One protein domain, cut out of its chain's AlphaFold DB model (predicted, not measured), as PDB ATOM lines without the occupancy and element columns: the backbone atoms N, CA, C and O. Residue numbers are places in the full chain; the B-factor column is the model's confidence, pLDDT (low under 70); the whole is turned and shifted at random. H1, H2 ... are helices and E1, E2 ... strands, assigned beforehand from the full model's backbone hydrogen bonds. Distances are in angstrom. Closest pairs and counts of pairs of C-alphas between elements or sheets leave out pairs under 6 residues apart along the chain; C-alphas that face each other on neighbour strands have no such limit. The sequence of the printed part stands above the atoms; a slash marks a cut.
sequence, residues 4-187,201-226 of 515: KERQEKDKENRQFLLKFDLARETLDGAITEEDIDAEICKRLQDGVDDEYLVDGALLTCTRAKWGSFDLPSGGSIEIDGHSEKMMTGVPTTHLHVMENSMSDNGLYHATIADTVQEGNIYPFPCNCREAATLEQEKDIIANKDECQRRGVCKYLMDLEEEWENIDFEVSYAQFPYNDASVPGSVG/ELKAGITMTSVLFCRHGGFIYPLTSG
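This is residues 4 to 187 and 201 to 226 of the 515 residues of an uncharacterized protein of bacterium 0.1xD8-71 (UniProt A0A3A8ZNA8). A small, curled sheet of four short strands, E2, E1, E6 and E5, sits in the middle of a body made largely of loops; a cluster of short helices, H4, H5 and H6, makes one end of the body, and a two-stranded ribbon, E3 with E4, stands away from the sheet. H2 just grazes the sheet, and beyond it residues 4 to 14 of the long helix H1 stick out as an arm. The printed part has 210 residues, with six named helices and six named strands in the order H1 H2 E1 H3 E2 H4 H5 H6 E3 E4 E5 E6, and under half of the residues are in named elements. Both sheets are antiparallel, the larger in the order E2 - E1 - E6 - E5, and the class is mixed, helices and strands. The whole is compact, with a radius of gyration of the C-alphas of 19.0 A, and spans 64 by 43 by 31 A.

Find C-alpha 4 at (-12.845, 37.585, 29.830); from there H1 runs through residues 4 to 23, 28.6 A long. H2 follows at residues 33 to 46, 20.0 A long. Read on to E1 at residues 58 to 61, H3 at residues 82 to 88, 10.1 A long, and E2 at residues 92 to 94. After a long stretch with no named element, residues 95 to 133, look for H4 at residues 134 to 142, with C-alpha 134 at (-31.191, -9.499, -4.915) and a length of 12.6 A. H5 holds residues 144 to 150 and H6 residues 153 to 156. E3 is residues 174 to 177 and E4, after the cut, residues 201 to 204. E5 is residues 212 to 214; E6, residues 218 to 222, is 13.4 A long and ends with C-alpha 222 at (-32.919, 10.442, 18.484).

Begin at the larger sheet, which is curled like part of a barrel and only just strongly twisted, its C-alphas up to 4.2 A off the best plane. At its edge strand E2, N 59 and O 93 of the pair with E1 are 2.8 A apart, within hydrogen-bond range. Between E1 and E6 look for N 60 and O 221 at 2.9 A. E5 and E6 form a hairpin, with N 220 and O 212 at 2.7 A. The pairing of E6 is staggered: residues 218 to 220 pair with E5 and residues 220 to 222 with E1. H2 only grazes the sheet, with its residues 36 to 43. H1 and H2 are close but not clearly touching, the closest C-alphas being those of Ala 23 and Glu 33 at 7.9 A; they run opposite ways at a shallow tilt of 31 degrees. H3 touches no helix and is not on the sheet. H4 and H6 touch, with the closest C-alphas, those of Ile 140 and Tyr 155, 6.3 A apart. H4 and H5 are close but not clearly touching, about perpendicular at 86 degrees; their closest C-alphas, those of Ile 140 and Cys 147, are 6.7 A apart. H5 and H6 are only just apart, at 8.2 A. E3 and E4 are antiparallel neighbours, with N 175 and O 203 at 2.9 A. In H1 and H5 every O i to N i+4 pair is within hydrogen-bond range; H2 has 9 of 10, H4 3 of 5, and H3 1 of 3 beside 3 of 4 O i to N i+3 pairs, while H6 is too short for an O i to N i+4 pair.

The C-alphas farthest apart are those of Lys 4 and Ala 142, 66.0 A. Residues 188 to 200 are not printed, and C-alphas 187 and 201 are 19.0 A apart across the cut. The links H2 to E1, E1 to H3, E2 to H4 and H6 to E3 are long. The mean pLDDT of the printed part is 75.6; 72 residues are under 70, among them residues 4 to 49 and 179 to 187.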
ATOM      1  N   LYS A   4     -12.178  38.830  29.456       53.84
ATOM      2  CA  LYS A   4     -12.845  37.585  29.830       53.84
ATOM      3  C   LYS A   4     -13.847  37.111  28.769       53.84
ATOM      4  O   LYS A   4     -13.699  36.000  28.280       53.84
ATOM      5  N   GLU A   5     -14.754  37.978  28.307       49.41
ATOM      6  CA  GLU A   5     -15.694  37.671  27.208       49.41
ATOM      7  C   GLU A   5     -14.971  37.335  25.897       49.41
ATOM      8  O   GLU A   5     -15.411  36.480  25.132       49.41
ATOM      9  N   ARG A   6     -13.846  38.008  25.616       47.28
ATOM     10  CA  ARG A   6     -13.030  37.717  24.431       47.28
ATOM     11  C   ARG A   6     -12.346  36.351  24.549       47.28
ATOM     12  O   ARG A   6     -12.305  35.626  23.563       47.28
ATOM     13  N   GLN A   7     -11.832  35.998  25.728       47.31
ATOM     14  CA  GLN A   7     -11.206  34.694  25.979       47.31
ATOM     15  C   GLN A   7     -12.212  33.541  25.962       47.31
ATOM     16  O   GLN A   7     -11.877  32.468  25.472       47.31
ATOM     17  N   GLU A   8     -13.430  33.758  26.456       54.69
ATOM     18  CA  GLU A   8     -14.512  32.765  26.441       54.69
ATOM     19  C   GLU A   8     -14.987  32.508  25.007       54.69
ATOM     20  O   GLU A   8     -14.988  31.367  24.550       54.69
ATOM     21  N   LYS A   9     -15.209  33.576  24.235       50.41
ATOM     22  CA  LYS A   9     -15.595  33.475  22.825       50.41
ATOM     23  C   LYS A   9     -14.486  32.890  21.943       50.41
ATOM     24  O   LYS A   9     -14.767  32.107  21.044       50.41
ATOM     25  N   ASP A  10     -13.217  33.210  22.212       46.38
ATOM     26  CA  ASP A  10     -12.071  32.596  21.521       46.38
ATOM     27  C   ASP A  10     -11.866  31.123  21.920       46.38
ATOM     28  O   ASP A  10     -11.301  30.360  21.134       46.38
ATOM     29  N   LYS A  11     -12.303  30.707  23.117       48.78
ATOM     30  CA  LYS A  11     -12.279  29.309  23.573       48.78
ATOM     31  C   LYS A  11     -13.392  28.495  22.911       48.78
ATOM     32  O   LYS A  11     -13.097  27.431  22.375       48.78
ATOM     33  N   GLU A  12     -14.611  29.027  22.861       47.91
ATOM     34  CA  GLU A  12     -15.753  28.429  22.153       47.91
ATOM     35  C   GLU A  12     -15.470  28.283  20.653       47.91
ATOM     36  O   GLU A  12     -15.647  27.211  20.080       47.91
ATOM     37  N   ASN A  13     -14.923  29.327  20.025       46.53
ATOM     38  CA  ASN A  13     -14.617  29.314  18.594       46.53
ATOM     39  C   ASN A  13     -13.440  28.372  18.259       46.53
ATOM     40  O   ASN A  13     -13.408  27.777  17.185       46.53
ATOM     41  N   ARG A  14     -12.484  28.181  19.185       44.44
ATOM     42  CA  ARG A  14     -11.423  27.163  19.051       44.44
ATOM     43  C   ARG A  14     -11.946  25.748  19.256       44.44
ATOM     44  O   ARG A  14     -11.506  24.874  18.527       44.44
ATOM     45  N   GLN A  15     -12.861  25.524  20.200       45.44
ATOM     46  CA  GLN A  15     -13.500  24.217  20.387       45.44
ATOM     47  C   GLN A  15     -14.382  23.844  19.190       45.44
ATOM     48  O   GLN A  15     -14.358  22.694  18.767       45.44
ATOM     49  N   PHE A  16     -15.087  24.811  18.595       47.06
ATOM     50  CA  PHE A  16     -15.837  24.621  17.352       47.06
ATOM     51  C   PHE A  16     -14.921  24.233  16.181       47.06
ATOM     52  O   PHE A  16     -15.174  23.235  15.514       47.06
ATOM     53  N   LEU A  17     -13.819  24.965  15.971       44.38
ATOM     54  CA  LEU A  17     -12.857  24.668  14.900       44.38
ATOM     55  C   LEU A  17     -12.114  23.337  15.113       44.38
ATOM     56  O   LEU A  17     -11.862  22.637  14.141       44.38
ATOM     57  N   LEU A  18     -11.812  22.958  16.363       46.72
ATOM     58  CA  LEU A  18     -11.186  21.665  16.676       46.72
ATOM     59  C   LEU A  18     -12.132  20.490  16.382       46.72
ATOM     60  O   LEU A  18     -11.697  19.492  15.823       46.72
ATOM     61  N   LYS A  19     -13.423  20.627  16.720       47.19
ATOM     62  CA  LYS A  19     -14.463  19.625  16.425       47.19
ATOM     63  C   LYS A  19     -14.741  19.515  14.923       47.19
ATOM     64  O   LYS A  19     -14.916  18.414  14.417       47.19
ATOM     65  N   PHE A  20     -14.710  20.643  14.210       40.72
ATOM     66  CA  PHE A  20     -14.872  20.701  12.756       40.72
ATOM     67  C   PHE A  20     -13.690  20.066  11.999       40.72
ATOM     68  O   PHE A  20     -13.893  19.379  11.004       40.72
ATOM     69  N   ASP A  21     -12.454  20.259  12.475       39.47
ATOM     70  CA  ASP A  21     -11.261  19.662  11.859       39.47
ATOM     71  C   ASP A  21     -11.115  18.159  12.179       39.47
ATOM     72  O   ASP A  21     -10.604  17.420  11.338       39.47
ATOM     73  N   LEU A  22     -11.590  17.695  13.346       40.88
ATOM     74  CA  LEU A  22     -11.568  16.280  13.756       40.88
ATOM     75  C   LEU A  22     -12.628  15.432  13.025       40.88
ATOM     76  O   LEU A  22     -12.376  14.271  12.723       40.88
ATOM     77  N   ALA A  23     -13.786  16.018  12.695       36.97
ATOM     78  CA  ALA A  23     -14.861  15.355  11.951       36.97
ATOM     79  C   ALA A  23     -14.483  15.039  10.490       36.97
ATOM     80  O   ALA A  23     -14.946  14.056   9.926       36.97
ATOM     81  N   ARG A  24     -13.583  15.835   9.903       36.38
ATOM     82  CA  ARG A  24     -13.250  15.841   8.469       36.38
ATOM     83  C   ARG A  24     -12.256  14.754   8.019       36.38
ATOM     84  O   ARG A  24     -11.860  14.743   6.852       36.38
ATOM     85  N   GLU A  25     -11.740  13.921   8.927       36.41
ATOM     86  CA  GLU A  25     -10.654  12.967   8.631       36.41
ATOM     87  C   GLU A  25     -11.109  11.511   8.383       36.41
ATOM     88  O   GLU A  25     -10.240  10.671   8.134       36.41
ATOM     89  N   THR A  26     -12.413  11.177   8.375       41.75
ATOM     90  CA  THR A  26     -12.814   9.760   8.573       41.75
ATOM     91  C   THR A  26     -13.754   9.072   7.577       41.75
ATOM     92  O   THR A  26     -13.900   7.858   7.723       41.75
ATOM     93  N   LEU A  27     -14.365   9.697   6.559       36.59
ATOM     94  CA  LEU A  27     -15.390   8.979   5.767       36.59
ATOM     95  C   LEU A  27     -15.289   9.128   4.236       36.59
ATOM     96  O   LEU A  27     -15.251  10.222   3.678       36.59
ATOM     97  N   ASP A  28     -15.294   7.980   3.545       36.00
ATOM     98  CA  ASP A  28     -15.229   7.846   2.085       36.00
ATOM     99  C   ASP A  28     -16.627   7.511   1.508       36.00
ATOM    100  O   ASP A  28     -17.157   6.416   1.684       36.00
ATOM    101  N   GLY A  29     -17.219   8.482   0.803       42.22
ATOM    102  CA  GLY A  29     -18.061   8.316  -0.394       42.22
ATOM    103  C   GLY A  29     -19.365   7.498  -0.345       42.22
ATOM    104  O   GLY A  29     -19.415   6.440  -0.965       42.22
ATOM    105  N   ALA A  30     -20.446   8.054   0.230       40.00
ATOM    106  CA  ALA A  30     -21.862   7.889  -0.213       40.00
ATOM    107  C   ALA A  30     -22.877   8.629   0.698       40.00
ATOM    108  O   ALA A  30     -24.021   8.870   0.304       40.00
ATOM    109  N   ILE A  31     -22.452   9.002   1.904       43.16
ATOM    110  CA  ILE A  31     -23.140   9.878   2.862       43.16
ATOM    111  C   ILE A  31     -22.268  11.134   2.969       43.16
ATOM    112  O   ILE A  31     -21.050  10.998   3.075       43.16
ATOM    113  N   THR A  32     -22.824  12.342   2.876       47.50
ATOM    114  CA  THR A  32     -22.034  13.553   3.144       47.50
ATOM    115  C   THR A  32     -21.979  13.768   4.654       47.50
ATOM    116  O   THR A  32     -23.034  13.788   5.287       47.50
ATOM    117  N   GLU A  33     -20.779  13.942   5.221       47.25
ATOM    118  CA  GLU A  33     -20.549  14.344   6.629       47.25
ATOM    119  C   GLU A  33     -21.499  15.489   7.052       47.25
ATOM    120  O   GLU A  33     -22.064  15.463   8.140       47.25
ATOM    121  N   GLU A  34     -21.826  16.387   6.114       51.88
ATOM    122  CA  GLU A  34     -22.759  17.513   6.262       51.88
ATOM    123  C   GLU A  34     -24.159  17.162   6.820       51.88
ATOM    124  O   GLU A  34     -24.734  17.980   7.536       51.88
ATOM    125  N   ASP A  35     -24.724  15.979   6.533       51.94
ATOM    126  CA  ASP A  35     -26.075  15.604   7.005       51.94
ATOM    127  C   ASP A  35     -26.067  15.111   8.465       51.94
ATOM    128  O   ASP A  35     -27.003  15.377   9.224       51.94
ATOM    129  N   ILE A  36     -25.006  14.398   8.861       52.97
ATOM    130  CA  ILE A  36     -24.767  13.961  10.246       52.97
ATOM    131  C   ILE A  36     -24.440  15.192  11.097       52.97
ATOM    132  O   ILE A  36     -25.045  15.415  12.151       52.97
ATOM    133  N   ASP A  37     -23.562  16.047  10.573       57.16
ATOM    134  CA  ASP A  37     -23.124  17.276  11.218       57.16
ATOM    135  C   ASP A  37     -24.272  18.267  11.417       57.16
ATOM    136  O   ASP A  37     -24.340  18.899  12.469       57.16
ATOM    137  N   ALA A  38     -25.203  18.400  10.465       63.81
ATOM    138  CA  ALA A  38     -26.338  19.315  10.600       63.81
ATOM    139  C   ALA A  38     -27.259  18.942  11.773       63.81
ATOM    140  O   ALA A  38     -27.652  19.819  12.546       63.81
ATOM    141  N   GLU A  39     -27.578  17.656  11.938       61.94
ATOM    142  CA  GLU A  39     -28.473  17.206  13.009       61.94
ATOM    143  C   GLU A  39     -27.770  17.223  14.379       61.94
ATOM    144  O   GLU A  39     -28.367  17.602  15.387       61.94
ATOM    145  N   ILE A  40     -26.476  16.897  14.431       64.25
ATOM    146  CA  ILE A  40     -25.663  17.040  15.649       64.25
ATOM    147  C   ILE A  40     -25.507  18.518  16.033       64.25
ATOM    148  O   ILE A  40     -25.712  18.879  17.192       64.25
ATOM    149  N   CYS A  41     -25.200  19.394  15.070       62.25
ATOM    150  CA  CYS A  41     -25.091  20.836  15.297       62.25
ATOM    151  C   CYS A  41     -26.401  21.428  15.802       62.25
ATOM    152  O   CYS A  41     -26.374  22.294  16.674       62.25
ATOM    153  N   LYS A  42     -27.538  20.962  15.281       63.75
ATOM    154  CA  LYS A  42     -28.854  21.384  15.758       63.75
ATOM    155  C   LYS A  42     -29.035  21.063  17.244       63.75
ATOM    156  O   LYS A  42     -29.410  21.942  18.004       63.75
ATOM    157  N   ARG A  43     -28.678  19.859  17.695       63.84
ATOM    158  CA  ARG A  43     -28.801  19.474  19.116       63.84
ATOM    159  C   ARG A  43     -27.865  20.238  20.040       63.84
ATOM    160  O   ARG A  43     -28.267  20.604  21.138       63.84
ATOM    161  N   LEU A  44     -26.648  20.509  19.572       61.22
ATOM    162  CA  LEU A  44     -25.705  21.385  20.270       61.22
ATOM    163  C   LEU A  44     -26.256  22.816  20.395       61.22
ATOM    164  O   LEU A  44     -26.026  23.478  21.401       61.22
ATOM    165  N   GLN A  45     -26.977  23.309  19.382       55.88
ATOM    166  CA  GLN A  45     -27.637  24.621  19.427       55.88
ATOM    167  C   GLN A  45     -28.852  24.630  20.358       55.88
ATOM    168  O   GLN A  45     -29.067  25.620  21.056       55.88
ATOM    169  N   ASP A  46     -29.612  23.536  20.377       54.31
ATOM    170  CA  ASP A  46     -30.784  23.362  21.236       54.31
ATOM    171  C   ASP A  46     -30.398  23.098  22.708       54.31
ATOM    172  O   ASP A  46     -31.253  23.184  23.587       54.31
ATOM    173  N   GLY A  47     -29.115  22.825  22.994       59.22
ATOM    174  CA  GLY A  47     -28.581  22.639  24.348       59.22
ATOM    175  C   GLY A  47     -29.033  21.342  25.020       59.22
ATOM    176  O   GLY A  47     -29.165  21.311  26.239       59.22
ATOM    177  N   VAL A  48     -29.312  20.308  24.224       67.25
ATOM    178  CA  VAL A  48     -29.783  18.985  24.683       67.25
ATOM    179  C   VAL A  48     -28.753  17.881  24.428       67.25
ATOM    180  O   VAL A  48     -29.067  16.697  24.517       67.25
ATOM    181  N   ASP A  49     -27.531  18.237  24.034       67.56
ATOM    182  CA  ASP A  49     -26.498  17.306  23.568       67.56
ATOM    183  C   ASP A  49     -25.983  16.331  24.639       67.56
ATOM    184  O   ASP A  49     -25.517  15.236  24.297       67.56
ATOM    185  N   ASP A  50     -26.119  16.698  25.913       74.19
ATOM    186  CA  ASP A  50     -25.749  15.903  27.083       74.19
ATOM    187  C   ASP A  50     -26.922  15.105  27.688       74.19
ATOM    188  O   ASP A  50     -26.716  14.318  28.618       74.19
ATOM    189  N   GLU A  51     -28.139  15.236  27.147       84.88
ATOM    190  CA  GLU A  51     -29.288  14.447  27.590       84.88
ATOM    191  C   GLU A  51     -29.143  12.981  27.162       84.88
ATOM    192  O   GLU A  51     -29.156  12.654  25.973       84.88
ATOM    193  N   TYR A  52     -29.061  12.075  28.139       90.38
ATOM    194  CA  TYR A  52     -29.065  10.627  27.907       90.38
ATOM    195  C   TYR A  52     -30.400  10.127  27.338       90.38
ATOM    196  O   TYR A  52     -31.469  10.627  27.684       90.38
ATOM    197  N   LEU A  53     -30.367   9.123  26.468       91.69
ATOM    198  CA  LEU A  53     -31.594   8.495  25.990       91.69
ATOM    199  C   LEU A  53     -32.123   7.517  27.035       91.69
ATOM    200  O   LEU A  53     -31.362   6.772  27.658       91.69
ATOM    201  N   VAL A  54     -33.439   7.498  27.197       88.50
ATOM    202  CA  VAL A  54     -34.142   6.549  28.064       88.50
ATOM    203  C   VAL A  54     -35.223   5.806  27.287       88.50
ATOM    204  O   VAL A  54     -35.548   6.163  26.152       88.50
ATOM    205  N   ASP A  55     -35.784   4.765  27.900       85.19
ATOM    206  CA  ASP A  55     -36.926   4.030  27.346       85.19
ATOM    207  C   ASP A  55     -38.041   4.986  26.886       85.19
ATOM    208  O   ASP A  55     -38.451   5.895  27.613       85.19
ATOM    209  N   GLY A  56     -38.501   4.794  25.650       77.88
ATOM    210  CA  GLY A  56     -39.489   5.651  25.001       77.88
ATOM    211  C   GLY A  56     -38.917   6.832  24.211       77.88
ATOM    212  O   GLY A  56     -39.703   7.582  23.630       77.88
ATOM    213  N   ALA A  57     -37.592   7.008  24.128       86.56
ATOM    214  CA  ALA A  57     -36.983   7.974  23.209       86.56
ATOM    215  C   ALA A  57     -37.457   7.733  21.762       86.56
ATOM    216  O   ALA A  57     -37.446   6.599  21.271       86.56
ATOM    217  N   LEU A  58     -37.879   8.795  21.065       83.44
ATOM    218  CA  LEU A  58     -38.267   8.709  19.658       83.44
ATOM    219  C   LEU A  58     -37.019   8.708  18.787       83.44
ATOM    220  O   LEU A  58     -36.195   9.612  18.885       83.44
ATOM    221  N   LEU A  59     -36.914   7.735  17.890       88.56
ATOM    222  CA  LEU A  59     -35.815   7.588  16.942       88.56
ATOM    223  C   LEU A  59     -36.310   7.784  15.506       88.56
ATOM    224  O   LEU A  59     -37.468   7.503  15.192       88.56
ATOM    225  N   THR A  60     -35.416   8.189  14.606       88.12
ATOM    226  CA  THR A  60     -35.636   8.162  13.149       88.12
ATOM    227  C   THR A  60     -34.387   7.680  12.413       88.12
ATOM    228  O   THR A  60     -33.327   7.541  13.015       88.12
ATOM    229  N   CYS A  61     -34.518   7.400  11.115       88.94
ATOM    230  CA  CYS A  61     -33.433   6.972  10.235       88.94
ATOM    231  C   CYS A  61     -33.367   7.851   8.982       88.94
ATOM    232  O   CYS A  61     -34.382   8.102   8.331       88.94
ATOM    233  N   THR A  62     -32.163   8.245   8.565       82.62
ATOM    234  CA  THR A  62     -31.957   9.107   7.381       82.62
ATOM    235  C   THR A  62     -32.382   8.493   6.050       82.62
ATOM    236  O   THR A  62     -32.682   9.208   5.088       82.62
ATOM    237  N   ARG A  63     -32.438   7.159   5.974       86.06
ATOM    238  CA  ARG A  63     -32.905   6.431   4.784       86.06
ATOM    239  C   ARG A  63     -34.376   6.055   4.857       86.06
ATOM    240  O   ARG A  63     -34.897   5.506   3.888       86.06
ATOM    241  N   ALA A  64     -35.059   6.378   5.949       86.94
ATOM    242  CA  ALA A  64     -36.485   6.151   6.063       86.94
ATOM    243  C   ALA A  64     -37.248   7.034   5.062       86.94
ATOM    244  O   ALA A  64     -36.998   8.236   4.921       86.94
ATOM    245  N   LYS A  65     -38.193   6.438   4.331       85.75
ATOM    246  CA  LYS A  65     -39.114   7.179   3.468       85.75
ATOM    247  C   LYS A  65     -40.512   6.580   3.459       85.75
ATOM    248  O   LYS A  65     -40.706   5.367   3.541       85.75
ATOM    249  N   TRP A  66     -41.479   7.466   3.266       81.50
ATOM    250  CA  TRP A  66     -42.818   7.109   2.823       81.50
ATOM    251  C   TRP A  66     -42.856   6.910   1.303       81.50
ATOM    252  O   TRP A  66     -41.947   7.330   0.583       81.50
ATOM    253  N   GLY A  67     -43.927   6.290   0.809       82.00
ATOM    254  CA  GLY A  67     -44.153   6.078  -0.623       82.00
ATOM    255  C   GLY A  67     -43.626   4.737  -1.127       82.00
ATOM    256  O   GLY A  67     -43.520   3.783  -0.359       82.00
ATOM    257  N   SER A  68     -43.334   4.644  -2.424       89.56
ATOM    258  CA  SER A  68     -42.967   3.385  -3.077       89.56
ATOM    259  C   SER A  68     -41.508   2.975  -2.843       89.56
ATOM    260  O   SER A  68     -40.602   3.802  -2.664       89.56
ATOM    261  N   PHE A  69     -41.279   1.666  -2.876       93.75
ATOM    262  CA  PHE A  69     -39.968   1.036  -2.923       93.75
ATOM    263  C   PHE A  69     -39.831   0.239  -4.215       93.75
ATOM    264  O   PHE A  69     -40.638  -0.657  -4.456       93.75
ATOM    265  N   ASP A  70     -38.829   0.555  -5.027       94.50
ATOM    266  CA  ASP A  70     -38.607  -0.123  -6.301       94.50
ATOM    267  C   ASP A  70     -37.773  -1.389  -6.092       94.50
ATOM    268  O   ASP A  70     -36.737  -1.374  -5.424       94.50
ATOM    269  N   LEU A  71     -38.239  -2.497  -6.663       93.69
ATOM    270  CA  LEU A  71     -37.584  -3.795  -6.560       93.69
ATOM    271  C   LEU A  71     -36.518  -3.955  -7.663       93.69
ATOM    272  O   LEU A  71     -36.807  -3.634  -8.822       93.69
ATOM    273  N   PRO A  72     -35.316  -4.485  -7.360       89.56
ATOM    274  CA  PRO A  72     -34.256  -4.662  -8.356       89.56
ATOM    275  C   PRO A  72     -34.648  -5.520  -9.569       89.56
ATOM    276  O   PRO A  72     -34.216  -5.226 -10.685       89.56
ATOM    277  N   SER A  73     -35.477  -6.557  -9.391       89.44
ATOM    278  CA  SER A  73     -35.972  -7.391 -10.500       89.44
ATOM    279  C   SER A  73     -37.116  -6.754 -11.305       89.44
ATOM    280  O   SER A  73     -37.500  -7.274 -12.358       89.44
ATOM    281  N   GLY A  74     -37.617  -5.601 -10.855       88.00
ATOM    282  CA  GLY A  74     -38.737  -4.873 -11.438       88.00
ATOM    283  C   GLY A  74     -40.032  -5.012 -10.631       88.00
ATOM    284  O   GLY A  74     -40.346  -6.058 -10.071       88.00
ATOM    285  N   GLY A  75     -40.817  -3.933 -10.611       89.69
ATOM    286  CA  GLY A  75     -42.002  -3.786  -9.763       89.69
ATOM    287  C   GLY A  75     -41.724  -2.917  -8.537       89.69
ATOM    288  O   GLY A  75     -40.612  -2.425  -8.359       89.69
ATOM    289  N   SER A  76     -42.743  -2.705  -7.704       93.00
ATOM    290  CA  SER A  76     -42.624  -1.874  -6.506       93.00
ATOM    291  C   SER A  76     -43.502  -2.363  -5.350       93.00
ATOM    292  O   SER A  76     -44.488  -3.085  -5.545       93.00
ATOM    293  N   ILE A  77     -43.120  -1.965  -4.137       92.81
ATOM    294  CA  ILE A  77     -43.910  -2.088  -2.912       92.81
ATOM    295  C   ILE A  77     -44.412  -0.701  -2.525       92.81
ATOM    296  O   ILE A  77     -43.616   0.205  -2.282       92.81
ATOM    297  N   GLU A  78     -45.726  -0.540  -2.426       90.62
ATOM    298  CA  GLU A  78     -46.354   0.654  -1.861       90.62
ATOM    299  C   GLU A  78     -46.907   0.347  -0.476       90.62
ATOM    300  O   GLU A  78     -47.466  -0.727  -0.255       90.62
ATOM    301  N   ILE A  79     -46.733   1.291   0.450       86.06
ATOM    302  CA  ILE A  79     -47.272   1.169   1.800       86.06
ATOM    303  C   ILE A  79     -48.753   1.571   1.791       86.06
ATOM    304  O   ILE A  79     -49.105   2.669   1.354       86.06
ATOM    305  N   ASP A  80     -49.613   0.709   2.323       79.00
ATOM    306  CA  ASP A  80     -51.034   0.975   2.526       79.00
ATOM    307  C   ASP A  80     -51.221   2.171   3.473       79.00
ATOM    308  O   ASP A  80     -50.536   2.301   4.494       79.00
ATOM    309  N   GLY A  81     -52.145   3.072   3.123       68.31
ATOM    310  CA  GLY A  81     -52.407   4.282   3.907       68.31
ATOM    311  C   GLY A  81     -51.251   5.292   3.909       68.31
ATOM    312  O   GLY A  81     -51.168   6.115   4.818       68.31
ATOM    313  N   HIS A  82     -50.343   5.260   2.917       66.50
ATOM    314  CA  HIS A  82     -49.187   6.173   2.874       66.50
ATOM    315  C   HIS A  82     -49.573   7.657   3.002       66.50
ATOM    316  O   HIS A  82     -48.794   8.433   3.541       66.50
ATOM    317  N   SER A  83     -50.755   8.055   2.522       60.41
ATOM    318  CA  SER A  83     -51.234   9.440   2.564       60.41
ATOM    319  C   SER A  83     -51.478   9.928   3.995       60.41
ATOM    320  O   SER A  83     -51.149  11.066   4.306       60.41
ATOM    321  N   GLU A  84     -51.996   9.058   4.865       57.06
ATOM    322  CA  GLU A  84     -52.205   9.328   6.296       57.06
ATOM    323  C   GLU A  84     -50.863   9.312   7.041       57.06
ATOM    324  O   GLU A  84     -50.576  10.195   7.842       57.06
ATOM    325  N   LYS A  85     -49.974   8.370   6.699       53.81
ATOM    326  CA  LYS A  85     -48.630   8.267   7.296       53.81
ATOM    327  C   LYS A  85     -47.689   9.412   6.901       53.81
ATOM    328  O   LYS A  85     -46.820   9.779   7.676       53.81
ATOM    329  N   MET A  86     -47.857  10.017   5.723       56.03
ATOM    330  CA  MET A  86     -47.082  11.205   5.335       56.03
ATOM    331  C   MET A  86     -47.429  12.441   6.176       56.03
ATOM    332  O   MET A  86     -46.590  13.334   6.285       56.03
ATOM    333  N   MET A  87     -48.621  12.497   6.782       47.53
ATOM    334  CA  MET A  87     -49.005  13.601   7.668       47.53
ATOM    335  C   MET A  87     -48.275  13.547   9.017       47.53
ATOM    336  O   MET A  87     -48.123  14.582   9.654       47.53
ATOM    337  N   THR A  88     -47.735  12.388   9.418       48.97
ATOM    338  CA  THR A  88     -46.983  12.237  10.678       48.97
ATOM    339  C   THR A  88     -45.517  12.685  10.574       48.97
ATOM    340  O   THR A  88     -44.739  12.463  11.499       48.97
ATOM    341  N   GLY A  89     -45.101  13.278   9.450       67.81
ATOM    342  CA  GLY A  89     -43.730  13.751   9.238       67.81
ATOM    343  C   GLY A  89     -42.768  12.647   8.785       67.81
ATOM    344  O   GLY A  89     -43.044  11.922   7.828       67.81
ATOM    345  N   VAL A  90     -41.596  12.547   9.418       71.12
ATOM    346  CA  VAL A  90     -40.600  11.499   9.118       71.12
ATOM    347  C   VAL A  90     -40.982  10.174   9.787       71.12
ATOM    348  O   VAL A  90     -41.593  10.195  10.852       71.12
ATOM    349  N   PRO A  91     -40.643   9.004   9.214       79.75
ATOM    350  CA  PRO A  91     -40.893   7.743   9.899       79.75
ATOM    351  C   PRO A  91     -40.089   7.622  11.193       79.75
ATOM    352  O   PRO A  91     -38.882   7.874  11.207       79.75
ATOM    353  N   THR A  92     -40.751   7.194  12.264       82.81
ATOM    354  CA  THR A  92     -40.164   7.069  13.601       82.81
ATOM    355  C   THR A  92     -40.418   5.694  14.214       82.81
ATOM    356  O   THR A  92     -41.280   4.936  13.765       82.81
ATOM    357  N   THR A  93     -39.628   5.366  15.232       85.75
ATOM    358  CA  THR A  93     -39.820   4.213  16.122       85.75
ATOM    359  C   THR A  93     -39.440   4.621  17.546       85.75
ATOM    360  O   THR A  93     -38.871   5.696  17.738       85.75
ATOM    361  N   HIS A  94     -39.758   3.794  18.538       85.19
ATOM    362  CA  HIS A  94     -39.367   4.040  19.927       85.19
ATOM    363  C   HIS A  94     -38.172   3.168  20.307       85.19
ATOM    364  O   HIS A  94     -38.070   2.017  19.874       85.19
ATOM    365  N   LEU A  95     -37.284   3.735  21.119       90.19
ATOM    366  CA  LEU A  95     -36.236   3.003  21.813       90.19
ATOM    367  C   LEU A  95     -36.840   2.241  22.995       90.19
ATOM    368  O   LEU A  95     -37.567   2.829  23.799       90.19
ATOM    369  N   HIS A  96     -36.514   0.958  23.108       84.88
ATOM    370  CA  HIS A  96     -36.944   0.096  24.204       84.88
ATOM    371  C   HIS A  96     -35.737  -0.418  24.980       84.88
ATOM    372  O   HIS A  96     -34.852  -1.034  24.397       84.88
ATOM    373  N   VAL A  97     -35.694  -0.150  26.281       87.81
ATOM    374  CA  VAL A  97     -34.573  -0.547  27.158       87.81
ATOM    375  C   VAL A  97     -35.055  -0.930  28.561       87.81
ATOM    376  O   VAL A  97     -34.339  -0.786  29.551       87.81
ATOM    377  N   MET A  98     -36.300  -1.401  28.683       80.69
ATOM    378  CA  MET A  98     -36.902  -1.802  29.966       80.69
ATOM    379  C   MET A  98     -36.184  -2.977  30.650       80.69
ATOM    380  O   MET A  98     -36.384  -3.209  31.844       80.69
ATOM    381  N   GLU A  99     -35.385  -3.742  29.911       79.56
ATOM    382  CA  GLU A  99     -34.526  -4.792  30.448       79.56
ATOM    383  C   GLU A  99     -33.376  -4.234  31.292       79.56
ATOM    384  O   GLU A  99     -32.958  -4.904  32.243       79.56
ATOM    385  N   ASN A 100     -32.898  -3.017  30.999       84.06
ATOM    386  CA  ASN A 100     -31.834  -2.369  31.762       84.06
ATOM    387  C   ASN A 100     -32.283  -2.098  33.202       84.06
ATOM    388  O   ASN A 100     -33.472  -2.064  33.530       84.06
ATOM    389  N   SER A 101     -31.325  -1.931  34.117       77.62
ATOM    390  CA  SER A 101     -31.711  -1.621  35.498       77.62
ATOM    391  C   SER A 101     -32.108  -0.156  35.605       77.62
ATOM    392  O   SER A 101     -31.373   0.729  35.175       77.62
ATOM    393  N   MET A 102     -33.252   0.088  36.237       72.12
ATOM    394  CA  MET A 102     -33.711   1.435  36.549       72.12
ATOM    395  C   MET A 102     -32.683   2.148  37.444       72.12
ATOM    396  O   MET A 102     -32.284   1.607  38.479       72.12
ATOM    397  N   SER A 103     -32.246   3.345  37.048       67.75
ATOM    398  CA  SER A 103     -31.337   4.173  37.853       67.75
ATOM    399  C   SER A 103     -32.083   4.988  38.918       67.75
ATOM    400  O   SER A 103     -33.312   5.005  38.956       67.75
ATOM    401  N   ASP A 104     -31.337   5.719  39.759       45.53
ATOM    402  CA  ASP A 104     -31.833   6.497  40.914       45.53
ATOM    403  C   ASP A 104     -32.934   7.540  40.593       45.53
ATOM    404  O   ASP A 104     -33.567   8.068  41.503       45.53
ATOM    405  N   ASN A 105     -33.208   7.816  39.316       57.34
ATOM    406  CA  ASN A 105     -34.253   8.720  38.825       57.34
ATOM    407  C   ASN A 105     -35.431   8.003  38.137       57.34
ATOM    408  O   ASN A 105     -36.110   8.599  37.305       57.34
ATOM    409  N   GLY A 106     -35.654   6.716  38.407       67.38
ATOM    410  CA  GLY A 106     -36.820   5.998  37.884       67.38
ATOM    411  C   GLY A 106     -36.796   5.727  36.372       67.38
ATOM    412  O   GLY A 106     -37.788   5.251  35.818       67.38
ATOM    413  N   LEU A 107     -35.684   6.044  35.700       78.56
ATOM    414  CA  LEU A 107     -35.510   5.904  34.261       78.56
ATOM    415  C   LEU A 107     -34.705   4.656  33.915       78.56
ATOM    416  O   LEU A 107     -33.776   4.266  34.624       78.56
ATOM    417  N   TYR A 108     -35.054   4.068  32.780       84.50
ATOM    418  CA  TYR A 108     -34.294   3.013  32.130       84.50
ATOM    419  C   TYR A 108     -33.391   3.673  31.092       84.50
ATOM    420  O   TYR A 108     -33.873   4.069  30.034       84.50
ATOM    421  N   HIS A 109     -32.116   3.878  31.428       90.25
ATOM    422  CA  HIS A 109     -31.167   4.510  30.506       90.25
ATOM    423  C   HIS A 109     -30.721   3.530  29.441       90.25
ATOM    424  O   HIS A 109     -30.450   2.360  29.726       90.25
ATOM    425  N   ALA A 110     -30.617   4.045  28.226       93.69
ATOM    426  CA  ALA A 110     -30.024   3.328  27.127       93.69
ATOM    427  C   ALA A 110     -28.499   3.449  27.159       93.69
ATOM    428  O   ALA A 110     -27.915   4.441  27.609       93.69
ATOM    429  N   THR A 111     -27.855   2.420  26.646       94.56
ATOM    430  CA  THR A 111     -26.419   2.227  26.581       94.56
ATOM    431  C   THR A 111     -25.996   1.931  25.156       94.56
ATOM    432  O   THR A 111     -26.809   1.620  24.286       94.56
ATOM    433  N   ILE A 112     -24.687   1.972  24.922       94.00
ATOM    434  CA  ILE A 112     -24.116   1.680  23.609       94.00
ATOM    435  C   ILE A 112     -24.464   0.283  23.083       94.00
ATOM    436  O   ILE A 112     -24.358   0.064  21.887       94.00
ATOM    437  N   ALA A 113     -24.901  -0.651  23.930       93.88
ATOM    438  CA  ALA A 113     -25.223  -2.017  23.527       93.88
ATOM    439  C   ALA A 113     -26.694  -2.249  23.159       93.88
ATOM    440  O   ALA A 113     -27.035  -3.351  22.736       93.88
ATOM    441  N   ASP A 114     -27.557  -1.244  23.309       94.38
ATOM    442  CA  ASP A 114     -28.996  -1.383  23.073       94.38
ATOM    443  C   ASP A 114     -29.315  -1.279  21.572       94.38
ATOM    444  O   ASP A 114     -29.883  -0.298  21.084       94.38
ATOM    445  N   THR A 115     -28.889  -2.293  20.818       93.44
ATOM    446  CA  THR A 115     -28.894  -2.328  19.344       93.44
ATOM    447  C   THR A 115     -29.745  -3.458  18.765       93.44
ATOM    448  O   THR A 115     -29.835  -3.604  17.546       93.44
ATOM    449  N   VAL A 116     -30.411  -4.267  19.598       90.94
ATOM    450  CA  VAL A 116     -31.117  -5.472  19.139       90.94
ATOM    451  C   VAL A 116     -32.349  -5.107  18.301       90.94
ATOM    452  O   VAL A 116     -33.298  -4.487  18.788       90.94
ATOM    453  N   GLN A 117     -32.376  -5.550  17.043       88.94
ATOM    454  CA  GLN A 117     -33.543  -5.403  16.171       88.94
ATOM    455  C   GLN A 117     -34.746  -6.190  16.717       88.94
ATOM    456  O   GLN A 117     -34.612  -7.346  17.110       88.94
ATOM    457  N   GLU A 118     -35.930  -5.567  16.717       82.62
ATOM    458  CA  GLU A 118     -37.165  -6.104  17.329       82.62
ATOM    459  C   GLU A 118     -37.044  -6.393  18.848       82.62
ATOM    460  O   GLU A 118     -37.952  -6.980  19.434       82.62
ATOM    461  N   GLY A 119     -35.955  -5.945  19.485       83.50
ATOM    462  CA  GLY A 119     -35.767  -5.891  20.936       83.50
ATOM    463  C   GLY A 119     -35.701  -4.439  21.398       83.50
ATOM    464  O   GLY A 119     -36.709  -3.884  21.830       83.50
ATOM    465  N   ASN A 120     -34.537  -3.811  21.218       92.38
ATOM    466  CA  ASN A 120     -34.316  -2.402  21.532       92.38
ATOM    467  C   ASN A 120     -34.897  -1.459  20.483       92.38
ATOM    468  O   ASN A 120     -35.434  -0.399  20.807       92.38
ATOM    469  N   ILE A 121     -34.772  -1.842  19.211       91.62
ATOM    470  CA  ILE A 121     -35.116  -0.990  18.074       91.62
ATOM    471  C   ILE A 121     -36.011  -1.785  17.135       91.62
ATOM    472  O   ILE A 121     -35.577  -2.697  16.429       91.62
ATOM    473  N   TYR A 122     -37.296  -1.437  17.113       86.50
ATOM    474  CA  TYR A 122     -38.211  -2.019  16.139       86.50
ATOM    475  C   TYR A 122     -37.972  -1.417  14.754       86.50
ATOM    476  O   TYR A 122     -37.762  -0.203  14.653       86.50
ATOM    477  N   PRO A 123     -38.074  -2.225  13.682       88.06
ATOM    478  CA  PRO A 123     -38.020  -1.716  12.327       88.06
ATOM    479  C   PRO A 123     -38.982  -0.553  12.117       88.06
ATOM    480  O   PRO A 123     -40.163  -0.639  12.464       88.06
ATOM    481  N   PHE A 124     -38.477   0.521  11.512       89.69
ATOM    482  CA  PHE A 124     -39.297   1.674  11.167       89.69
ATOM    483  C   PHE A 124     -40.448   1.221  10.266       89.69
ATOM    484  O   PHE A 124     -40.218   0.431   9.344       89.69
ATOM    485  N   PRO A 125     -41.677   1.720  10.476       86.06
ATOM    486  CA  PRO A 125     -42.837   1.314   9.694       86.06
ATOM    487  C   PRO A 125     -42.839   1.957   8.292       86.06
ATOM    488  O   PRO A 125     -43.852   2.507   7.866       86.06
ATOM    489  N   CYS A 126     -41.713   1.915   7.576       88.38
ATOM    490  CA  CYS A 126     -41.445   2.657   6.349       88.38
ATOM    491  C   CYS A 126     -40.686   1.846   5.290       88.38
ATOM    492  O   CYS A 126     -40.207   0.731   5.514       88.38
ATOM    493  N   ASN A 127     -40.535   2.454   4.114       93.31
ATOM    494  CA  ASN A 127     -39.646   1.968   3.070       93.31
ATOM    495  C   ASN A 127     -38.248   2.582   3.225       93.31
ATOM    496  O   ASN A 127     -38.074   3.583   3.923       93.31
ATOM    497  N   CYS A 128     -37.250   1.981   2.575       91.81
ATOM    498  CA  CYS A 128     -35.873   2.478   2.575       91.81
ATOM    499  C   CYS A 128     -35.562   3.247   1.285       91.81
ATOM    500  O   CYS A 128     -36.065   2.904   0.214       91.81
ATOM    501  N   ARG A 129     -34.751   4.303   1.371       88.69
ATOM    502  CA  ARG A 129     -34.194   5.007   0.203       88.69
ATOM    503  C   ARG A 129     -33.134   4.177  -0.517       88.69
ATOM    504  O   ARG A 129     -33.027   4.304  -1.732       88.69
ATOM    505  N   GLU A 130     -32.407   3.342   0.220       89.12
ATOM    506  CA  GLU A 130     -31.388   2.458  -0.340       89.12
ATOM    507  C   GLU A 130     -32.015   1.228  -0.989       89.12
ATOM    508  O   GLU A 130     -33.019   0.693  -0.517       89.12
ATOM    509  N   ALA A 131     -31.436   0.813  -2.114       90.69
ATOM    510  CA  ALA A 131     -31.937  -0.313  -2.884       90.69
ATOM    511  C   ALA A 131     -31.621  -1.643  -2.189       90.69
ATOM    512  O   ALA A 131     -30.536  -1.841  -1.644       90.69
ATOM    513  N   ALA A 132     -32.553  -2.592  -2.282       93.25
ATOM    514  CA  ALA A 132     -32.350  -3.943  -1.782       93.25
ATOM    515  C   ALA A 132     -31.301  -4.686  -2.621       93.25
ATOM    516  O   ALA A 132     -31.203  -4.506  -3.838       93.25
ATOM    517  N   THR A 133     -30.564  -5.596  -1.991       92.38
ATOM    518  CA  THR A 133     -29.843  -6.636  -2.733       92.38
ATOM    519  C   THR A 133     -30.826  -7.648  -3.332       92.38
ATOM    520  O   THR A 133     -31.958  -7.786  -2.872       92.38
ATOM    521  N   LEU A 134     -30.378  -8.421  -4.328       91.31
ATOM    522  CA  LEU A 134     -31.191  -9.499  -4.915       91.31
ATOM    523  C   LEU A 134     -31.592 -10.582  -3.899       91.31
ATOM    524  O   LEU A 134     -32.551 -11.309  -4.147       91.31
ATOM    525  N   GLU A 135     -30.857 -10.735  -2.794       92.88
ATOM    526  CA  GLU A 135     -31.220 -11.685  -1.737       92.88
ATOM    527  C   GLU A 135     -32.317 -11.110  -0.842       92.88
ATOM    528  O   GLU A 135     -33.366 -11.730  -0.704       92.88
ATOM    529  N   GLN A 136     -32.135  -9.882  -0.346       94.94
ATOM    530  CA  GLN A 136     -33.151  -9.168   0.439       94.94
ATOM    531  C   GLN A 136     -34.466  -9.006  -0.335       94.94
ATOM    532  O   GLN A 136     -35.552  -9.092   0.232       94.94
ATOM    533  N   GLU A 137     -34.390  -8.812  -1.655       95.56
ATOM    534  CA  GLU A 137     -35.567  -8.763  -2.518       95.56
ATOM    535  C   GLU A 137     -36.405 -10.049  -2.445       95.56
ATOM    536  O   GLU A 137     -37.635  -9.971  -2.459       95.56
ATOM    537  N   LYS A 138     -35.782 -11.230  -2.324       95.50
ATOM    538  CA  LYS A 138     -36.530 -12.490  -2.186       95.50
ATOM    539  C   LYS A 138     -37.352 -12.501  -0.904       95.50
ATOM    540  O   LYS A 138     -38.512 -12.910  -0.951       95.50
ATOM    541  N   ASP A 139     -36.782 -12.013   0.195       95.50
ATOM    542  CA  ASP A 139     -37.468 -11.931   1.486       95.50
ATOM    543  C   ASP A 139     -38.598 -10.897   1.451       95.50
ATOM    544  O   ASP A 139     -39.707 -11.176   1.914       95.50
ATOM    545  N   ILE A 140     -38.371  -9.747   0.808       96.38
ATOM    546  CA  ILE A 140     -39.406  -8.726   0.591       96.38
ATOM    547  C   ILE A 140     -40.573  -9.295  -0.225       96.38
ATOM    548  O   ILE A 140     -41.734  -9.086   0.133       96.38
ATOM    549  N   ILE A 141     -40.289 -10.021  -1.313       95.19
ATOM    550  CA  ILE A 141     -41.314 -10.624  -2.178       95.19
ATOM    551  C   ILE A 141     -42.068 -11.733  -1.438       95.19
ATOM    552  O   ILE A 141     -43.294 -11.808  -1.545       95.19
ATOM    553  N   ALA A 142     -41.362 -12.575  -0.680       96.19
ATOM    554  CA  ALA A 142     -41.972 -13.637   0.115       96.19
ATOM    555  C   ALA A 142     -42.927 -13.088   1.188       96.19
ATOM    556  O   ALA A 142     -43.912 -13.746   1.517       96.19
ATOM    557  N   ASN A 143     -42.677 -11.868   1.675       95.38
ATOM    558  CA  ASN A 143     -43.445 -11.218   2.737       95.38
ATOM    559  C   ASN A 143     -44.177  -9.950   2.269       95.38
ATOM    560  O   ASN A 143     -44.394  -9.010   3.041       95.38
ATOM    561  N   LYS A 144     -44.589  -9.922   0.996       93.00
ATOM    562  CA  LYS A 144     -45.179  -8.746   0.346       93.00
ATOM    563  C   LYS A 144     -46.316  -8.095   1.147       93.00
ATOM    564  O   LYS A 144     -46.306  -6.880   1.310       93.00
ATOM    565  N   ASP A 145     -47.245  -8.883   1.685       90.06
ATOM    566  CA  ASP A 145     -48.409  -8.368   2.427       90.06
ATOM    567  C   ASP A 145     -48.022  -7.667   3.748       90.06
ATOM    568  O   ASP A 145     -48.732  -6.783   4.235       90.06
ATOM    569  N   GLU A 146     -46.910  -8.055   4.382       89.56
ATOM    570  CA  GLU A 146     -46.371  -7.330   5.541       89.56
ATOM    571  C   GLU A 146     -45.663  -6.054   5.093       89.56
ATOM    572  O   GLU A 146     -45.919  -4.991   5.660       89.56
ATOM    573  N   CYS A 147     -44.853  -6.141   4.034       92.00
ATOM    574  CA  CYS A 147     -44.168  -4.994   3.442       92.00
ATOM    575  C   CYS A 147     -45.149  -3.907   2.973       92.00
ATOM    576  O   CYS A 147     -44.862  -2.723   3.109       92.00
ATOM    577  N   GLN A 148     -46.332  -4.275   2.475       90.62
ATOM    578  CA  GLN A 148     -47.375  -3.304   2.127       90.62
ATOM    579  C   GLN A 148     -47.985  -2.644   3.370       90.62
ATOM    580  O   GLN A 148     -48.250  -1.450   3.371       90.62
ATOM    581  N   ARG A 149     -48.133  -3.356   4.491       83.12
ATOM    582  CA  ARG A 149     -48.697  -2.755   5.714       83.12
ATOM    583  C   ARG A 149     -47.693  -1.904   6.493       83.12
ATOM    584  O   ARG A 149     -48.066  -0.878   7.069       83.12
ATOM    585  N   ARG A 150     -46.436  -2.346   6.561       82.88
ATOM    586  CA  ARG A 150     -45.407  -1.803   7.466       82.88
ATOM    587  C   ARG A 150     -44.152  -1.293   6.761       82.88
ATOM    588  O   ARG A 150     -43.301  -0.733   7.429       82.88
ATOM    589  N   GLY A 151     -44.053  -1.425   5.445       91.44
ATOM    590  CA  GLY A 151     -42.862  -1.055   4.688       91.44
ATOM    591  C   GLY A 151     -41.771  -2.125   4.693       91.44
ATOM    592  O   GLY A 151     -41.853  -3.135   5.392       91.44
ATOM    593  N   VAL A 152     -40.749  -1.913   3.863       95.12
ATOM    594  CA  VAL A 152     -39.670  -2.888   3.631       95.12
ATOM    595  C   VAL A 152     -38.526  -2.816   4.646       95.12
ATOM    596  O   VAL A 152     -37.674  -3.699   4.637       95.12
ATOM    597  N   CYS A 153     -38.475  -1.791   5.510       94.56
ATOM    598  CA  CYS A 153     -37.327  -1.544   6.393       94.56
ATOM    599  C   CYS A 153     -36.949  -2.770   7.236       94.56
ATOM    600  O   CYS A 153     -35.772  -3.079   7.343       94.56
ATOM    601  N   LYS A 154     -37.927  -3.536   7.731       93.88
ATOM    602  CA  LYS A 154     -37.696  -4.782   8.483       93.88
ATOM    603  C   LYS A 154     -36.780  -5.788   7.779       93.88
ATOM    604  O   LYS A 154     -35.992  -6.448   8.443       93.88
ATOM    605  N   TYR A 155     -36.892  -5.893   6.459       95.19
ATOM    606  CA  TYR A 155     -36.140  -6.845   5.638       95.19
ATOM    607  C   TYR A 155     -34.795  -6.291   5.155       95.19
ATOM    608  O   TYR A 155     -34.019  -6.995   4.512       95.19
ATOM    609  N   LEU A 156     -34.541  -5.013   5.431       95.06
ATOM    610  CA  LEU A 156     -33.347  -4.294   5.006       95.06
ATOM    611  C   LEU A 156     -32.486  -3.837   6.181       95.06
ATOM    612  O   LEU A 156     -31.298  -3.611   5.998       95.06
ATOM    613  N   MET A 157     -33.085  -3.677   7.359       94.12
ATOM    614  CA  MET A 157     -32.421  -3.251   8.579       94.12
ATOM    615  C   MET A 157     -31.334  -4.259   8.958       94.12
ATOM    616  O   MET A 157     -31.584  -5.457   9.033       94.12
ATOM    617  N   ASP A 158     -30.133  -3.737   9.170       91.56
ATOM    618  CA  ASP A 158     -28.952  -4.473   9.610       91.56
ATOM    619  C   ASP A 158     -28.170  -3.519  10.508       91.56
ATOM    620  O   ASP A 158     -27.577  -2.561  10.016       91.56
ATOM    621  N   LEU A 159     -28.301  -3.685  11.820       92.00
ATOM    622  CA  LEU A 159     -27.787  -2.743  12.813       92.00
ATOM    623  C   LEU A 159     -26.341  -3.087  13.181       92.00
ATOM    624  O   LEU A 159     -25.965  -4.258  13.240       92.00
ATOM    625  N   GLU A 160     -25.531  -2.060  13.431       90.00
ATOM    626  CA  GLU A 160     -24.229  -2.247  14.065       90.00
ATOM    627  C   GLU A 160     -24.364  -2.781  15.493       90.00
ATOM    628  O   GLU A 160     -25.416  -2.690  16.127       90.00
ATOM    629  N   GLU A 161     -23.275  -3.365  15.991       89.06
ATOM    630  CA  GLU A 161     -23.256  -3.999  17.313       89.06
ATOM    631  C   GLU A 161     -23.352  -2.976  18.449       89.06
ATOM    632  O   GLU A 161     -23.934  -3.281  19.491       89.06
ATOM    633  N   GLU A 162     -22.834  -1.762  18.234       92.25
ATOM    634  CA  GLU A 162     -22.845  -0.686  19.221       92.25
ATOM    635  C   GLU A 162     -23.288   0.653  18.617       92.25
ATOM    636  O   GLU A 162     -23.072   0.939  17.435       92.25
ATOM    637  N   TRP A 163     -23.896   1.491  19.454       93.19
ATOM    638  CA  TRP A 163     -24.078   2.908  19.161       93.19
ATOM    639  C   TRP A 163     -22.741   3.642  19.219       93.19
ATOM    640  O   TRP A 163     -21.914   3.400  20.099       93.19
ATOM    641  N   GLU A 164     -22.577   4.624  18.341       87.12
ATOM    642  CA  GLU A 164     -21.452   5.545  18.375       87.12
ATOM    643  C   GLU A 164     -21.817   6.808  19.156       87.12
ATOM    644  O   GLU A 164     -22.771   7.527  18.846       87.12
ATOM    645  N   ASN A 165     -21.019   7.079  20.184       84.88
ATOM    646  CA  ASN A 165     -21.044   8.318  20.942       84.88
ATOM    647  C   ASN A 165     -20.063   9.320  20.331       84.88
ATOM    648  O   ASN A 165     -18.938   8.958  19.987       84.88
ATOM    649  N   ILE A 166     -20.442  10.596  20.278       76.56
ATOM    650  CA  ILE A 166     -19.526  11.651  19.836       76.56
ATOM    651  C   ILE A 166     -18.425  11.845  20.877       76.56
ATOM    652  O   ILE A 166     -18.699  11.973  22.073       76.56
ATOM    653  N   ASP A 167     -17.171  11.916  20.439       68.56
ATOM    654  CA  ASP A 167     -16.071  12.223  21.346       68.56
ATOM    655  C   ASP A 167     -16.060  13.718  21.699       68.56
ATOM    656  O   ASP A 167     -15.636  14.577  20.924       68.56
ATOM    657  N   PHE A 168     -16.554  14.036  22.894       64.62
ATOM    658  CA  PHE A 168     -16.492  15.382  23.461       64.62
ATOM    659  C   PHE A 168     -15.261  15.611  24.352       64.62
ATOM    660  O   PHE A 168     -15.197  16.638  25.028       64.62
ATOM    661  N   GLU A 169     -14.304  14.677  24.392       65.88
ATOM    662  CA  GLU A 169     -13.212  14.623  25.378       65.88
ATOM    663  C   GLU A 169     -13.718  14.550  26.836       65.88
ATOM    664  O   GLU A 169     -13.015  14.906  27.788       65.88
ATOM    665  N   VAL A 170     -14.952  14.071  27.029       66.06
ATOM    666  CA  VAL A 170     -15.586  13.861  28.337       66.06
ATOM    667  C   VAL A 170     -16.089  12.426  28.423       66.06
ATOM    668  O   VAL A 170     -16.620  11.878  27.461       66.06
ATOM    669  N   SER A 171     -15.914  11.791  29.581       77.25
ATOM    670  CA  SER A 171     -16.406  10.430  29.783       77.25
ATOM    671  C   SER A 171     -17.926  10.408  29.916       77.25
ATOM    672  O   SER A 171     -18.489  11.137  30.731       77.25
ATOM    673  N   TYR A 172     -18.567   9.511  29.170       83.00
ATOM    674  CA  TYR A 172     -19.993   9.229  29.297       83.00
ATOM    675  C   TYR A 172     -20.303   8.514  30.617       83.00
ATOM    676  O   TYR A 172     -19.522   7.676  31.093       83.00
ATOM    677  N   ALA A 173     -21.466   8.831  31.187       84.62
ATOM    678  CA  ALA A 173     -22.029   8.132  32.329       84.62
ATOM    679  C   ALA A 173     -22.179   6.645  32.001       84.62
ATOM    680  O   ALA A 173     -22.402   6.261  30.854       84.62
ATOM    681  N   GLN A 174     -22.007   5.805  33.013       89.12
ATOM    682  CA  GLN A 174     -22.069   4.360  32.866       89.12
ATOM    683  C   GLN A 174     -23.344   3.858  33.530       89.12
ATOM    684  O   GLN A 174     -23.574   4.157  34.704       89.12
ATOM    685  N   PHE A 175     -24.134   3.077  32.803       85.88
ATOM    686  CA  PHE A 175     -25.390   2.530  33.298       85.88
ATOM    687  C   PHE A 175     -25.353   1.001  33.347       85.88
ATOM    688  O   PHE A 175     -24.633   0.373  32.563       85.88
ATOM    689  N   PRO A 176     -26.094   0.386  34.286       82.50
ATOM    690  CA  PRO A 176     -26.266  -1.059  34.320       82.50
ATOM    691  C   PRO A 176     -26.980  -1.565  33.065       82.50
ATOM    692  O   PRO A 176     -28.142  -1.228  32.832       82.50
ATOM    693  N   TYR A 177     -26.303  -2.424  32.314       79.62
ATOM    694  CA  TYR A 177     -26.836  -3.098  31.138       79.62
ATOM    695  C   TYR A 177     -27.272  -4.525  31.480       79.62
ATOM    696  O   TYR A 177     -26.549  -5.259  32.170       79.62
ATOM    697  N   ASN A 178     -28.438  -4.919  30.967       79.25
ATOM    698  CA  ASN A 178     -28.908  -6.299  30.978       79.25
ATOM    699  C   ASN A 178     -29.190  -6.740  29.542       79.25
ATOM    700  O   ASN A 178     -29.887  -6.065  28.803       79.25
ATOM    701  N   ASP A 179     -28.680  -7.908  29.167       67.50
ATOM    702  CA  ASP A 179     -28.776  -8.395  27.794       67.50
ATOM    703  C   ASP A 179     -30.214  -8.787  27.408       67.50
ATOM    704  O   ASP A 179     -30.759  -9.778  27.910       67.50
ATOM    705  N   ALA A 180     -30.805  -8.029  26.479       59.66
ATOM    706  CA  ALA A 180     -32.143  -8.258  25.928       59.66
ATOM    707  C   ALA A 180     -32.294  -9.625  25.231       59.66
ATOM    708  O   ALA A 180     -33.407 -10.140  25.098       59.66
ATOM    709  N   SER A 181     -31.188 -10.246  24.800       56.41
ATOM    710  CA  SER A 181     -31.196 -11.552  24.130       56.41
ATOM    711  C   SER A 181     -31.369 -12.741  25.084       56.41
ATOM    712  O   SER A 181     -31.555 -13.873  24.624       56.41
ATOM    713  N   VAL A 182     -31.353 -12.509  26.404       53.66
ATOM    714  CA  VAL A 182     -31.527 -13.545  27.431       53.66
ATOM    715  C   VAL A 182     -32.998 -13.602  27.871       53.66
ATOM    716  O   VAL A 182     -33.451 -12.765  28.654       53.66
ATOM    717  N   PRO A 183     -33.780 -14.615  27.452       34.94
ATOM    718  CA  PRO A 183     -35.182 -14.713  27.832       34.94
ATOM    719  C   PRO A 183     -35.275 -15.169  29.296       34.94
ATOM    720  O   PRO A 183     -34.995 -16.329  29.604       34.94
ATOM    721  N   GLY A 184     -35.664 -14.274  30.210       41.50
ATOM    722  CA  GLY A 184     -35.916 -14.646  31.612       41.50
ATOM    723  C   GLY A 184     -35.894 -13.531  32.662       41.50
ATOM    724  O   GLY A 184     -36.278 -13.796  33.797       41.50
ATOM    725  N   SER A 185     -35.488 -12.306  32.323       40.31
ATOM    726  CA  SER A 185     -35.428 -11.169  33.262       40.31
ATOM    727  C   SER A 185     -36.593 -10.182  33.123       40.31
ATOM    728  O   SER A 185     -36.530  -9.072  33.645       40.31
ATOM    729  N   VAL A 186     -37.688 -10.565  32.462       35.75
ATOM    730  CA  VAL A 186     -38.890  -9.724  32.420       35.75
ATOM    731  C   VAL A 186     -39.642  -9.867  33.743       35.75
ATOM    732  O   VAL A 186     -40.264 -10.893  34.003       35.75
ATOM    733  N   GLY A 187     -39.561  -8.828  34.575       37.72
ATOM    734  CA  GLY A 187     -40.574  -8.454  35.564       37.72
ATOM    735  C   GLY A 187     -41.121  -9.568  36.462       37.72
ATOM    736  O   GLY A 187     -42.241 -10.033  36.270       37.72
ATOM    737  N   GLU A 201     -23.246  -5.607  33.748       78.75
ATOM    738  CA  GLU A 201     -22.112  -4.953  33.112       78.75
ATOM    739  C   GLU A 201     -22.421  -3.457  33.020       78.75
ATOM    740  O   GLU A 201     -23.547  -3.068  32.719       78.75
ATOM    741  N   LEU A 202     -21.454  -2.609  33.364       85.44
ATOM    742  CA  LEU A 202     -21.610  -1.169  33.209       85.44
ATOM    743  C   LEU A 202     -21.180  -0.804  31.793       85.44
ATOM    744  O   LEU A 202     -20.040  -1.082  31.419       85.44
ATOM    745  N   LYS A 203     -22.088  -0.195  31.034       90.12
ATOM    746  CA  LYS A 203     -21.824   0.286  29.676       90.12
ATOM    747  C   LYS A 203     -22.071   1.785  29.578       90.12
ATOM    748  O   LYS A 203     -22.856   2.344  30.346       90.12
ATOM    749  N   ALA A 204     -21.382   2.436  28.643       91.38
ATOM    750  CA  ALA A 204     -21.552   3.863  28.400       91.38
ATOM    751  C   ALA A 204     -22.992   4.155  27.971       91.38
ATOM    752  O   ALA A 204     -23.533   3.459  27.114       91.38
ATOM    753  N   GLY A 205     -23.598   5.177  28.569       91.75
ATOM    754  CA  GLY A 205     -24.883   5.701  28.139       91.75
ATOM    755  C   GLY A 205     -24.785   6.386  26.781       91.75
ATOM    756  O   GLY A 205     -23.728   6.917  26.427       91.75
ATOM    757  N   ILE A 206     -25.893   6.389  26.051       93.31
ATOM    758  CA  ILE A 206     -26.041   7.121  24.785       93.31
ATOM    759  C   ILE A 206     -26.839   8.402  25.020       93.31
ATOM    760  O   ILE A 206     -27.703   8.432  25.895       93.31
ATOM    761  N   THR A 207     -26.550   9.463  24.271       90.81
ATOM    762  CA  THR A 207     -27.197  10.774  24.403       90.81
ATOM    763  C   THR A 207     -27.934  11.170  23.133       90.81
ATOM    764  O   THR A 207     -27.939  10.453  22.132       90.81
ATOM    765  N   MET A 208     -28.547  12.352  23.155       85.88
ATOM    766  CA  MET A 208     -29.175  12.960  21.987       85.88
ATOM    767  C   MET A 208     -28.243  13.057  20.775       85.88
ATOM    768  O   MET A 208     -28.716  13.088  19.646       85.88
ATOM    769  N   THR A 209     -26.924  13.085  20.960       83.31
ATOM    770  CA  THR A 209     -25.971  13.167  19.843       83.31
ATOM    771  C   THR A 209     -25.434  11.818  19.372       83.31
ATOM    772  O   THR A 209     -24.748  11.772  18.353       83.31
ATOM    773  N   SER A 210     -25.773  10.725  20.058       88.75
ATOM    774  CA  SER A 210     -25.374   9.378  19.658       88.75
ATOM    775  C   SER A 210     -26.089   8.929  18.387       88.75
ATOM    776  O   SER A 210     -27.252   9.268  18.139       88.75
ATOM    777  N   VAL A 211     -25.396   8.118  17.593       89.25
ATOM    778  CA  VAL A 211     -25.915   7.564  16.339       89.25
ATOM    779  C   VAL A 211     -25.712   6.056  16.297       89.25
ATOM    780  O   VAL A 211     -24.686   5.547  16.736       89.25
ATOM    781  N   LEU A 212     -26.686   5.330  15.754       91.06
ATOM    782  CA  LEU A 212     -26.536   3.909  15.451       91.06
ATOM    783  C   LEU A 212     -26.507   3.710  13.947       91.06
ATOM    784  O   LEU A 212     -27.441   4.093  13.239       91.06
ATOM    785  N   PHE A 213     -25.461   3.070  13.447       86.25
ATOM    786  CA  PHE A 213     -25.353   2.777  12.030       86.25
ATOM    787  C   PHE A 213     -26.190   1.556  11.660       86.25
ATOM    788  O   PHE A 213     -26.157   0.509  12.301       86.25
ATOM    789  N   CYS A 214     -26.948   1.704  10.580       88.44
ATOM    790  CA  CYS A 214     -27.540   0.606   9.847       88.44
ATOM    791  C   CYS A 214     -26.642   0.338   8.638       88.44
ATOM    792  O   CYS A 214     -26.533   1.181   7.740       88.44
ATOM    793  N   ARG A 215     -26.028  -0.845   8.577       85.75
ATOM    794  CA  ARG A 215     -25.118  -1.294   7.507       85.75
ATOM    795  C   ARG A 215     -25.744  -1.252   6.115       85.75
ATOM    796  O   ARG A 215     -25.034  -1.233   5.114       85.75
ATOM    797  N   HIS A 216     -27.069  -1.166   6.037       88.00
ATOM    798  CA  HIS A 216     -27.792  -0.919   4.794       88.00
ATOM    799  C   HIS A 216     -27.717   0.543   4.293       88.00
ATOM    800  O   HIS A 216     -28.319   0.871   3.276       88.00
ATOM    801  N   GLY A 217     -26.972   1.424   4.969       79.69
ATOM    802  CA  GLY A 217     -26.612   2.763   4.480       79.69
ATOM    803  C   GLY A 217     -27.341   3.929   5.155       79.69
ATOM    804  O   GLY A 217     -27.324   5.053   4.640       79.69
ATOM    805  N   GLY A 218     -28.004   3.681   6.284       82.44
ATOM    806  CA  GLY A 218     -28.639   4.718   7.100       82.44
ATOM    807  C   GLY A 218     -27.994   4.832   8.469       82.44
ATOM    808  O   GLY A 218     -27.350   3.900   8.931       82.44
ATOM    809  N   PHE A 219     -28.211   5.955   9.139       84.56
ATOM    810  CA  PHE A 219     -27.936   6.070  10.566       84.56
ATOM    811  C   PHE A 219     -29.216   6.467  11.290       84.56
ATOM    812  O   PHE A 219     -30.057   7.203  10.757       84.56
ATOM    813  N   ILE A 220     -29.364   5.905  12.478       89.62
ATOM    814  CA  ILE A 220     -30.484   6.080  13.381       89.62
ATOM    815  C   ILE A 220     -30.064   7.085  14.440       89.62
ATOM    816  O   ILE A 220     -28.967   6.988  14.989       89.62
ATOM    817  N   TYR A 221     -30.935   8.045  14.716       87.81
ATOM    818  CA  TYR A 221     -30.665   9.106  15.672       87.81
ATOM    819  C   TYR A 221     -31.930   9.496  16.444       87.81
ATOM    820  O   TYR A 221     -33.045   9.300  15.942       87.81
ATOM    821  N   PRO A 222     -31.786  10.076  17.646       88.38
ATOM    822  CA  PRO A 222     -32.919  10.442  18.484       88.38
ATOM    823  C   PRO A 222     -33.537  11.784  18.078       88.38
ATOM    824  O   PRO A 222     -32.853  12.788  17.881       88.38
ATOM    825  N   LEU A 223     -34.859  11.818  17.977       77.44
ATOM    826  CA  LEU A 223     -35.650  13.046  17.907       77.44
ATOM    827  C   LEU A 223     -35.998  13.578  19.301       77.44
ATOM    828  O   LEU A 223     -36.185  14.780  19.460       77.44
ATOM    829  N   THR A 224     -36.071  12.700  20.305       82.06
ATOM    830  CA  THR A 224     -36.280  13.061  21.714       82.06
ATOM    831  C   THR A 224     -35.423  12.179  22.616       82.06
ATOM    832  O   THR A 224     -35.088  11.057  22.241       82.06
ATOM    833  N   SER A 225     -35.107  12.658  23.823       86.31
ATOM    834  CA  SER A 225     -34.357  11.880  24.818       86.31
ATOM    835  C   SER A 225     -35.220  10.856  25.551       86.31
ATOM    836  O   SER A 225     -34.704   9.978  26.232       86.31
ATOM    837  N   GLY A 226     -36.547  10.983  25.460       79.69
ATOM    838  CA  GLY A 226     -37.503  10.251  26.299       79.69
ATOM    839  C   GLY A 226     -37.578  10.768  27.745       79.69
ATOM    840  O   GLY A 226     -38.510  10.428  28.468       79.69
TER     841      GLY A 226